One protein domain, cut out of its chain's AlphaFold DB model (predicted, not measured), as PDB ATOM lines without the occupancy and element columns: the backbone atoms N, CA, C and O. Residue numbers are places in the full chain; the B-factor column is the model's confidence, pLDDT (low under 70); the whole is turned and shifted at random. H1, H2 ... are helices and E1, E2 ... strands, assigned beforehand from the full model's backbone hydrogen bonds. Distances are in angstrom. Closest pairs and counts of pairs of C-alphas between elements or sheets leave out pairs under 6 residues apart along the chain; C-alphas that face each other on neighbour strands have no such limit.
ATOM      1  N   LEU A   3     274.177 168.256 152.713       82.81
ATOM      2  CA  LEU A   3     272.787 168.025 153.129       82.81
ATOM      3  C   LEU A   3     271.781 168.884 152.346       82.81
ATOM      4  O   LEU A   3     270.779 168.372 151.853       82.81
ATOM      5  N   VAL A   4     272.063 170.181 152.186       88.69
ATOM      6  CA  VAL A   4     271.177 171.106 151.454       88.69
ATOM      7  C   VAL A   4     271.084 170.722 149.975       88.69
ATOM      8  O   VAL A   4     269.999 170.778 149.395       88.69
ATOM      9  N   VAL A   5     272.197 170.283 149.379       90.00
ATOM     10  CA  VAL A   5     272.250 169.806 147.989       90.00
ATOM     11  C   VAL A   5     271.404 168.544 147.828       90.00
ATOM     12  O   VAL A   5     270.549 168.502 146.944       90.00
ATOM     13  N   GLY A   6     271.559 167.563 148.722       91.06
ATOM     14  CA  GLY A   6     270.755 166.338 148.723       91.06
ATOM     15  C   GLY A   6     269.259 166.619 148.884       91.06
ATOM     16  O   GLY A   6     268.449 166.146 148.087       91.06
ATOM     17  N   MET A   7     268.885 167.460 149.853       92.81
ATOM     18  CA  MET A   7     267.493 167.878 150.068       92.81
ATOM     19  C   MET A   7     266.898 168.546 148.824       92.81
ATOM     20  O   MET A   7     265.799 168.196 148.390       92.81
ATOM     21  N   TYR A   8     267.626 169.493 148.227       92.31
ATOM     22  CA  TYR A   8     267.176 170.174 147.017       92.31
ATOM     23  C   TYR A   8     267.052 169.198 145.842       92.31
ATOM     24  O   TYR A   8     266.031 169.207 145.156       92.31
ATOM     25  N   GLY A   9     268.033 168.313 145.647       92.19
ATOM     26  CA  GLY A   9     268.012 167.272 144.620       92.19
ATOM     27  C   GLY A   9     266.772 166.382 144.714       92.19
ATOM     28  O   GLY A   9     266.062 166.220 143.721       92.19
ATOM     29  N   ILE A  10     266.437 165.901 145.917       94.44
ATOM     30  CA  ILE A  10     265.242 165.076 146.166       94.44
ATOM     31  C   ILE A  10     263.964 165.834 145.788       94.44
ATOM     32  O   ILE A  10     263.146 165.333 145.010       94.44
ATOM     33  N   ILE A  11     263.808 167.073 146.266       94.06
ATOM     34  CA  ILE A  11     262.627 167.895 145.966       94.06
ATOM     35  C   ILE A  11     262.532 168.170 144.459       94.06
ATOM     36  O   ILE A  11     261.445 168.145 143.878       94.06
ATOM     37  N   LYS A  12     263.661 168.399 143.778       92.94
ATOM     38  CA  LYS A  12     263.692 168.607 142.325       92.94
ATOM     39  C   LYS A  12     263.383 167.331 141.551       92.94
ATOM     40  O   LYS A  12     262.714 167.437 140.527       92.94
ATOM     41  N   ALA A  13     263.765 166.158 142.037       93.19
ATOM     42  CA  ALA A  13     263.339 164.884 141.465       93.19
ATOM     43  C   ALA A  13     261.837 164.606 141.695       93.19
ATOM     44  O   ALA A  13     261.243 163.788 140.996       93.19
ATOM     45  N   GLY A  14     261.201 165.329 142.626       94.38
ATOM     46  CA  GLY A  14     259.801 165.143 143.012       94.38
ATOM     47  C   GLY A  14     259.600 164.148 144.150       94.38
ATOM     48  O   GLY A  14     258.477 163.700 144.363       94.38
ATOM     49  N   GLY A  15     260.663 163.806 144.872       94.56
ATOM     50  CA  GLY A  15     260.585 162.984 146.071       94.56
ATOM     51  C   GLY A  15     260.323 163.798 147.339       94.56
ATOM     52  O   GLY A  15     260.427 165.026 147.353       94.56
ATOM     53  N   ALA A  16     260.037 163.066 148.412       94.94
ATOM     54  CA  ALA A  16     260.099 163.544 149.787       94.94
ATOM     55  C   ALA A  16     261.342 162.954 150.463       94.94
ATOM     56  O   ALA A  16     261.751 161.844 150.117       94.94
ATOM     57  N   TYR A  17     261.928 163.660 151.430       95.25
ATOM     58  CA  TYR A  17     263.071 163.145 152.189       95.25
ATOM     59  C   TYR A  17     262.712 162.819 153.644       95.25
ATOM     60  O   TYR A  17     261.835 163.436 154.252       95.25
ATOM     61  N   VAL A  18     263.432 161.857 154.216       94.94
ATOM     62  CA  VAL A  18     263.419 161.556 155.651       94.94
ATOM     63  C   VAL A  18     264.807 161.883 156.190       94.94
ATOM     64  O   VAL A  18     265.772 161.267 155.739       94.94
ATOM     65  N   PRO A  19     264.955 162.857 157.105       92.19
ATOM     66  CA  PRO A  19     266.248 163.139 157.702       92.19
ATOM     67  C   PRO A  19     266.658 161.969 158.602       92.19
ATOM     68  O   PRO A  19     265.895 161.543 159.474       92.19
ATOM     69  N   LEU A  20     267.868 161.463 158.380       89.56
ATOM     70  CA  LEU A  20     268.512 160.459 159.217       89.56
ATOM     71  C   LEU A  20     269.647 161.131 159.982       89.56
ATOM     72  O   LEU A  20     270.416 161.897 159.405       89.56
ATOM     73  N   ASP A  21     269.723 160.844 161.275       88.69
ATOM     74  CA  ASP A  21     270.809 161.299 162.135       88.69
ATOM     75  C   ASP A  21     271.840 160.164 162.258       88.69
ATOM     76  O   ASP A  21     271.464 159.094 162.752       88.69
ATOM     77  N   PRO A  22     273.091 160.345 161.791       86.06
ATOM     78  CA  PRO A  22     274.137 159.323 161.867       86.06
ATOM     79  C   PRO A  22     274.452 158.881 163.299       86.06
ATOM     80  O   PRO A  22     274.866 157.741 163.500       86.06
ATOM     81  N   ASP A  23     274.204 159.739 164.290       87.50
ATOM     82  CA  ASP A  23     274.483 159.449 165.696       87.50
ATOM     83  C   ASP A  23     273.403 158.552 166.329       87.50
ATOM     84  O   ASP A  23     273.525 158.106 167.476       87.50
ATOM     85  N   HIS A  24     272.317 158.255 165.604       88.56
ATOM     86  CA  HIS A  24     271.325 157.295 166.066       88.56
ATOM     87  C   HIS A  24     271.864 155.855 166.042       88.56
ATOM     88  O   HIS A  24     272.523 155.445 165.087       88.56
ATOM     89  N   PRO A  25     271.481 155.020 167.031       89.69
ATOM     90  CA  PRO A  25     271.800 153.599 167.005       89.69
ATOM     91  C   PRO A  25     271.319 152.923 165.718       89.69
ATOM     92  O   PRO A  25     270.242 153.245 165.197       89.69
ATOM     93  N   ARG A  26     272.075 151.923 165.257       89.56
ATOM     94  CA  ARG A  26     271.783 151.140 164.048       89.56
ATOM     95  C   ARG A  26     270.349 150.615 164.018       89.56
ATOM     96  O   ARG A  26     269.694 150.673 162.981       89.56
ATOM     97  N   GLU A  27     269.833 150.137 165.144       89.75
ATOM     98  CA  GLU A  27     268.472 149.606 165.256       89.75
ATOM     99  C   GLU A  27     267.423 150.684 164.966       89.75
ATOM    100  O   GLU A  27     266.404 150.410 164.331       89.75
ATOM    101  N   ARG A  28     267.679 151.929 165.389       90.44
ATOM    102  CA  ARG A  28     266.785 153.059 165.129       90.44
ATOM    103  C   ARG A  28     266.831 153.481 163.665       90.44
ATOM    104  O   ARG A  28     265.777 153.757 163.098       90.44
ATOM    105  N   LEU A  29     268.012 153.503 163.052       91.00
ATOM    106  CA  LEU A  29     268.152 153.766 161.618       91.00
ATOM    107  C   LEU A  29     267.436 152.694 160.790       91.00
ATOM    108  O   LEU A  29     266.628 153.027 159.927       91.00
ATOM    109  N   ALA A  30     267.645 151.416 161.114       90.25
ATOM    110  CA  ALA A  30     266.962 150.301 160.466       90.25
ATOM    111  C   ALA A  30     265.436 150.376 160.632       90.25
ATOM    112  O   ALA A  30     264.709 150.135 159.671       90.25
ATOM    113  N   TYR A  31     264.945 150.763 161.815       91.38
ATOM    114  CA  TYR A  31     263.519 151.005 162.041       91.38
ATOM    115  C   TYR A  31     262.976 152.127 161.146       91.38
ATOM    116  O   TYR A  31     261.961 151.933 160.484       91.38
ATOM    117  N   ILE A  32     263.648 153.283 161.097       92.50
ATOM    118  CA  ILE A  32     263.198 154.413 160.271       92.50
ATOM    119  C   ILE A  32     263.164 154.009 158.794       92.50
ATOM    120  O   ILE A  32     262.160 154.258 158.136       92.50
ATOM    121  N   ILE A  33     264.206 153.341 158.292       92.56
ATOM    122  CA  ILE A  33     264.246 152.828 156.913       92.56
ATOM    123  C   ILE A  33     263.117 151.830 156.660       92.56
ATOM    124  O   ILE A  33     262.426 151.947 155.655       92.56
ATOM    125  N   GLY A  34     262.896 150.884 157.575       92.44
ATOM    126  CA  GLY A  34     261.851 149.873 157.429       92.44
ATOM    127  C   GLY A  34     260.434 150.450 157.430       92.44
ATOM    128  O   GLY A  34     259.562 149.909 156.760       92.44
ATOM    129  N   VAL A  35     260.192 151.545 158.158       93.44
ATOM    130  CA  VAL A  35     258.883 152.221 158.171       93.44
ATOM    131  C   VAL A  35     258.725 153.187 156.998       93.44
ATOM    132  O   VAL A  35     257.634 153.298 156.445       93.44
ATOM    133  N   ALA A  36     259.781 153.918 156.639       93.81
ATOM    134  CA  ALA A  36     259.738 154.905 155.565       93.81
ATOM    135  C   ALA A  36     259.776 154.280 154.164       93.81
ATOM    136  O   ALA A  36     259.328 154.931 153.224       93.81
ATOM    137  N   ASP A  37     260.331 153.069 154.038       93.00
ATOM    138  CA  ASP A  37     260.542 152.341 152.780       93.00
ATOM    139  C   ASP A  37     261.099 153.231 151.646       93.00
ATOM    140  O   ASP A  37     260.475 153.400 150.592       93.00
ATOM    141  N   PRO A  38     262.243 153.912 151.864       94.31
ATOM    142  CA  PRO A  38     262.773 154.829 150.871       94.31
ATOM    143  C   PRO A  38     263.377 154.067 149.688       94.31
ATOM    144  O   PRO A  38     264.078 153.073 149.850       94.31
ATOM    145  N   VAL A  39     263.201 154.617 148.484       93.81
ATOM    146  CA  VAL A  39     263.826 154.086 147.257       93.81
ATOM    147  C   VAL A  39     265.354 154.244 147.280       93.81
ATOM    148  O   VAL A  39     266.075 153.455 146.674       93.81
ATOM    149  N   LEU A  40     265.855 155.282 147.956       93.38
ATOM    150  CA  LEU A  40     267.265 155.661 147.975       93.38
ATOM    151  C   LEU A  40     267.604 156.399 149.274       93.38
ATOM    152  O   LEU A  40     266.856 157.281 149.698       93.38
ATOM    153  N   VAL A  41     268.770 156.103 149.845       93.62
ATOM    154  CA  VAL A  41     269.409 156.928 150.872       93.62
ATOM    155  C   VAL A  41     270.547 157.720 150.242       93.62
ATOM    156  O   VAL A  41     271.466 157.151 149.655       93.62
ATOM    157  N   LEU A  42     270.486 159.042 150.386       93.12
ATOM    158  CA  LEU A  42     271.609 159.925 150.093       93.12
ATOM    159  C   LEU A  42     272.418 160.136 151.371       93.12
ATOM    160  O   LEU A  42     271.849 160.457 152.414       93.12
ATOM    161  N   THR A  43     273.729 159.965 151.279       91.44
ATOM    162  CA  THR A  43     274.660 160.092 152.402       91.44
ATOM    163  C   THR A  43     275.903 160.867 151.982       91.44
ATOM    164  O   THR A  43     276.077 161.190 150.811       91.44
ATOM    165  N   ASP A  44     276.757 161.167 152.946       87.56
ATOM    166  CA  ASP A  44     278.136 161.597 152.727       87.56
ATOM    167  C   ASP A  44     279.062 160.501 153.275       87.56
ATOM    168  O   ASP A  44     278.751 159.933 154.334       87.56
ATOM    169  N   ALA A  45     280.153 160.170 152.579       82.19
ATOM    170  CA  ALA A  45     281.130 159.181 153.046       82.19
ATOM    171  C   ALA A  45     281.641 159.478 154.466       82.19
ATOM    172  O   ALA A  45     281.855 158.551 155.246       82.19
ATOM    173  N   GLU A  46     281.755 160.755 154.844       82.94
ATOM    174  CA  GLU A  46     282.243 161.163 156.168       82.94
ATOM    175  C   GLU A  46     281.304 160.766 157.320       82.94
ATOM    176  O   GLU A  46     281.726 160.698 158.471       82.94
ATOM    177  N   THR A  47     280.029 160.485 157.033       82.50
ATOM    178  CA  THR A  47     279.027 160.187 158.073       82.50
ATOM    179  C   THR A  47     279.024 158.731 158.534       82.50
ATOM    180  O   THR A  47     278.396 158.427 159.545       82.50
ATOM    181  N   GLY A  48     279.649 157.809 157.790       81.44
ATOM    182  CA  GLY A  48     279.659 156.372 158.112       81.44
ATOM    183  C   GLY A  48     278.284 155.684 158.090       81.44
ATOM    184  O   GLY A  48     278.174 154.499 158.404       81.44
ATOM    185  N   VAL A  49     277.214 156.388 157.698       82.88
ATOM    186  CA  VAL A  49     275.839 155.858 157.722       82.88
ATOM    187  C   VAL A  49     275.690 154.648 156.806       82.88
ATOM    188  O   VAL A  49     274.981 153.703 157.145       82.88
ATOM    189  N   ALA A  50     276.385 154.639 155.669       84.00
ATOM    190  CA  ALA A  50     276.346 153.530 154.719       84.00
ATOM    191  C   ALA A  50     276.698 152.174 155.361       84.00
ATOM    192  O   ALA A  50     276.086 151.167 155.011       84.00
ATOM    193  N   ASP A  51     277.607 152.157 156.341       83.06
ATOM    194  CA  ASP A  51     278.100 150.928 156.977       83.06
ATOM    195  C   ASP A  51     277.108 150.329 157.987       83.06
ATOM    196  O   ASP A  51     277.176 149.144 158.330       83.06
ATOM    197  N   VAL A  52     276.173 151.143 158.482       82.81
ATOM    198  CA  VAL A  52     275.193 150.741 159.502       82.81
ATOM    199  C   VAL A  52     273.797 150.505 158.934       82.81
ATOM    200  O   VAL A  52     272.952 149.927 159.622       82.81
ATOM    201  N   LEU A  53     273.541 150.911 157.689       83.88
ATOM    202  CA  LEU A  53     272.250 150.711 157.042       83.88
ATOM    203  C   LEU A  53     272.011 149.242 156.657       83.88
ATOM    204  O   LEU A  53     272.942 148.498 156.342       83.88
ATOM    205  N   PRO A  54     270.745 148.789 156.660       76.31
ATOM    206  CA  PRO A  54     270.406 147.488 156.103       76.31
ATOM    207  C   PRO A  54     270.695 147.473 154.594       76.31
ATOM    208  O   PRO A  54     270.301 148.389 153.876       76.31
ATOM    209  N   GLY A  55     271.316 146.403 154.084       79.94
ATOM    210  CA  GLY A  55     271.657 146.247 152.656       79.94
ATOM    211  C   GLY A  55     270.461 146.091 151.701       79.94
ATOM    212  O   GLY A  55     270.634 145.663 150.566       79.94
ATOM    213  N   THR A  56     269.245 146.379 152.165       82.56
ATOM    214  CA  THR A  56     267.995 146.308 151.398       82.56
ATOM    215  C   THR A  56     267.648 147.619 150.697       82.56
ATOM    216  O   THR A  56     266.755 147.621 149.856       82.56
ATOM    217  N   VAL A  57     268.322 148.724 151.032       89.81
ATOM    218  CA  VAL A  57     268.095 150.042 150.426       89.81
ATOM    219  C   VAL A  57     269.304 150.476 149.605       89.81
ATOM    220  O   VAL A  57     270.447 150.254 150.001       89.81
ATOM    221  N   ALA A  58     269.063 151.107 148.454       91.88
ATOM    222  CA  ALA A  58     270.134 151.717 147.680       91.88
ATOM    223  C   ALA A  58     270.744 152.890 148.465       91.88
ATOM    224  O   ALA A  58     270.016 153.715 149.015       91.88
ATOM    225  N   VAL A  59     272.072 152.988 148.486       91.88
ATOM    226  CA  VAL A  59     272.801 154.078 149.148       91.88
ATOM    227  C   VAL A  59     273.669 154.792 148.118       91.88
ATOM    228  O   VAL A  59     274.354 154.143 147.322       91.88
ATOM    229  N   ARG A  60     273.645 156.128 148.115       91.12
ATOM    230  CA  ARG A  60     274.505 156.947 147.258       91.12
ATOM    231  C   ARG A  60     275.202 158.035 148.057       91.12
ATOM    232  O   ARG A  60     274.553 158.803 148.761       91.12
ATOM    233  N   ASP A  61     276.518 158.088 147.908       90.12
ATOM    234  CA  ASP A  61     277.333 159.177 148.425       90.12
ATOM    235  C   ASP A  61     277.193 160.400 147.510       90.12
ATOM    236  O   ASP A  61     277.436 160.306 146.307       90.12
ATOM    237  N   ILE A  62     276.771 161.527 148.083       88.81
ATOM    238  CA  ILE A  62     276.634 162.807 147.386       88.81
ATOM    239  C   ILE A  62     278.014 163.339 146.976       88.81
ATOM    240  O   ILE A  62     278.128 163.947 145.916       88.81
ATOM    241  N   GLY A  63     279.053 163.108 147.785       86.38
ATOM    242  CA  GLY A  63     280.411 163.585 147.510       86.38
ATOM    243  C   GLY A  63     281.104 162.846 146.364       86.38
ATOM    244  O   GLY A  63     282.015 163.390 145.751       86.38
ATOM    245  N   ALA A  64     280.647 161.634 146.046       85.81
ATOM    246  CA  ALA A  64     281.152 160.819 144.941       85.81
ATOM    247  C   ALA A  64     280.342 160.986 143.642       85.81
ATOM    248  O   ALA A  64     280.502 160.200 142.704       85.81
ATOM    249  N   ILE A  65     279.420 161.951 143.597       81.81
ATOM    250  CA  ILE A  65     278.701 162.290 142.374       81.81
ATOM    251  C   ILE A  65     279.667 163.033 141.444       81.81
ATOM    252  O   ILE A  65     280.165 164.098 141.789       81.81
TER     253      ILE A  65
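This is residues 3 to 65 of the 137 residues of the protein "AMP-binding domain-containing protein" of Rhodococcus sp. CUA-806 (UniProt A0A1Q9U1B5). Two short parallel strands, E1 and E2, lie side by side in the middle of a small domain, with helix H1 toward one end of its longest axis and helix H2 toward the other. A long link, residues 14 to 25, runs between these two helices, and the very short helix H3 sits in the crossover from E1 to E2. The printed part has 63 residues, with three named helices and two named strands in the order H1, H2, E1, H3, E2; the class is mixed, helices and strands, and the sheet, of order E1, E2, is parallel. The whole is compact, with a radius of gyration of the C-alphas of 11.1 A, and rounded, spanning 30 by 24 by 18 A.

The sheet is made of E1, residues 40 to 43, and E2, residues 58 to 61, parallel neighbours whose directions differ by 26 degrees. The C-alphas of residues 41 and 59 face each other at 4.8 A. N 41 and O 58 are within hydrogen-bond range at 2.8 A, as are N 60 and O 41 at 2.9 A. H3, residues 49 to 52, lies between the strands along the chain: E1, H3 and E2 form a strand-helix-strand unit, two parallel neighbour strands with a helix between, and its crossover is right-handed. The closest C-alphas of H3 and E2 are those of Ala 50 and Val 59, 6.6 A apart. H2, residues 26 to 36, is close to H3 but not clearly touching, with the closest C-alphas, Arg 26 and Val 52, 5.7 A apart. H1, residues 3 to 13, comes closest to E1 at the C-alphas of Gly 6 and Leu 42, 6.6 A apart. H1 is apart from H2, from H3 and from E2. Every O i to N i+4 pair is within hydrogen-bond range in H1 and H2, while H3 is too short for such a pair.

E1 is 9.7 A long from first to last C-alpha and begins at C-alpha 40, (267.265, 155.661, 147.975). E2 is 10.4 A long and ends at C-alpha 61, (277.333, 159.177, 148.425). H3 is 5.5 A long, H2 is 15.2 A and H1 is 15.3 A, beginning at C-alpha 3, (272.787, 168.025, 153.129).

The two C-alphas farthest apart, those of Lys 12 and Glu 27, are 30.2 A apart. The printed part has no cut. The link from H1 to H2 is long, with 12 residues; the other links are tight. The mean pLDDT of the printed part is 89.4, and no printed residue is under 70.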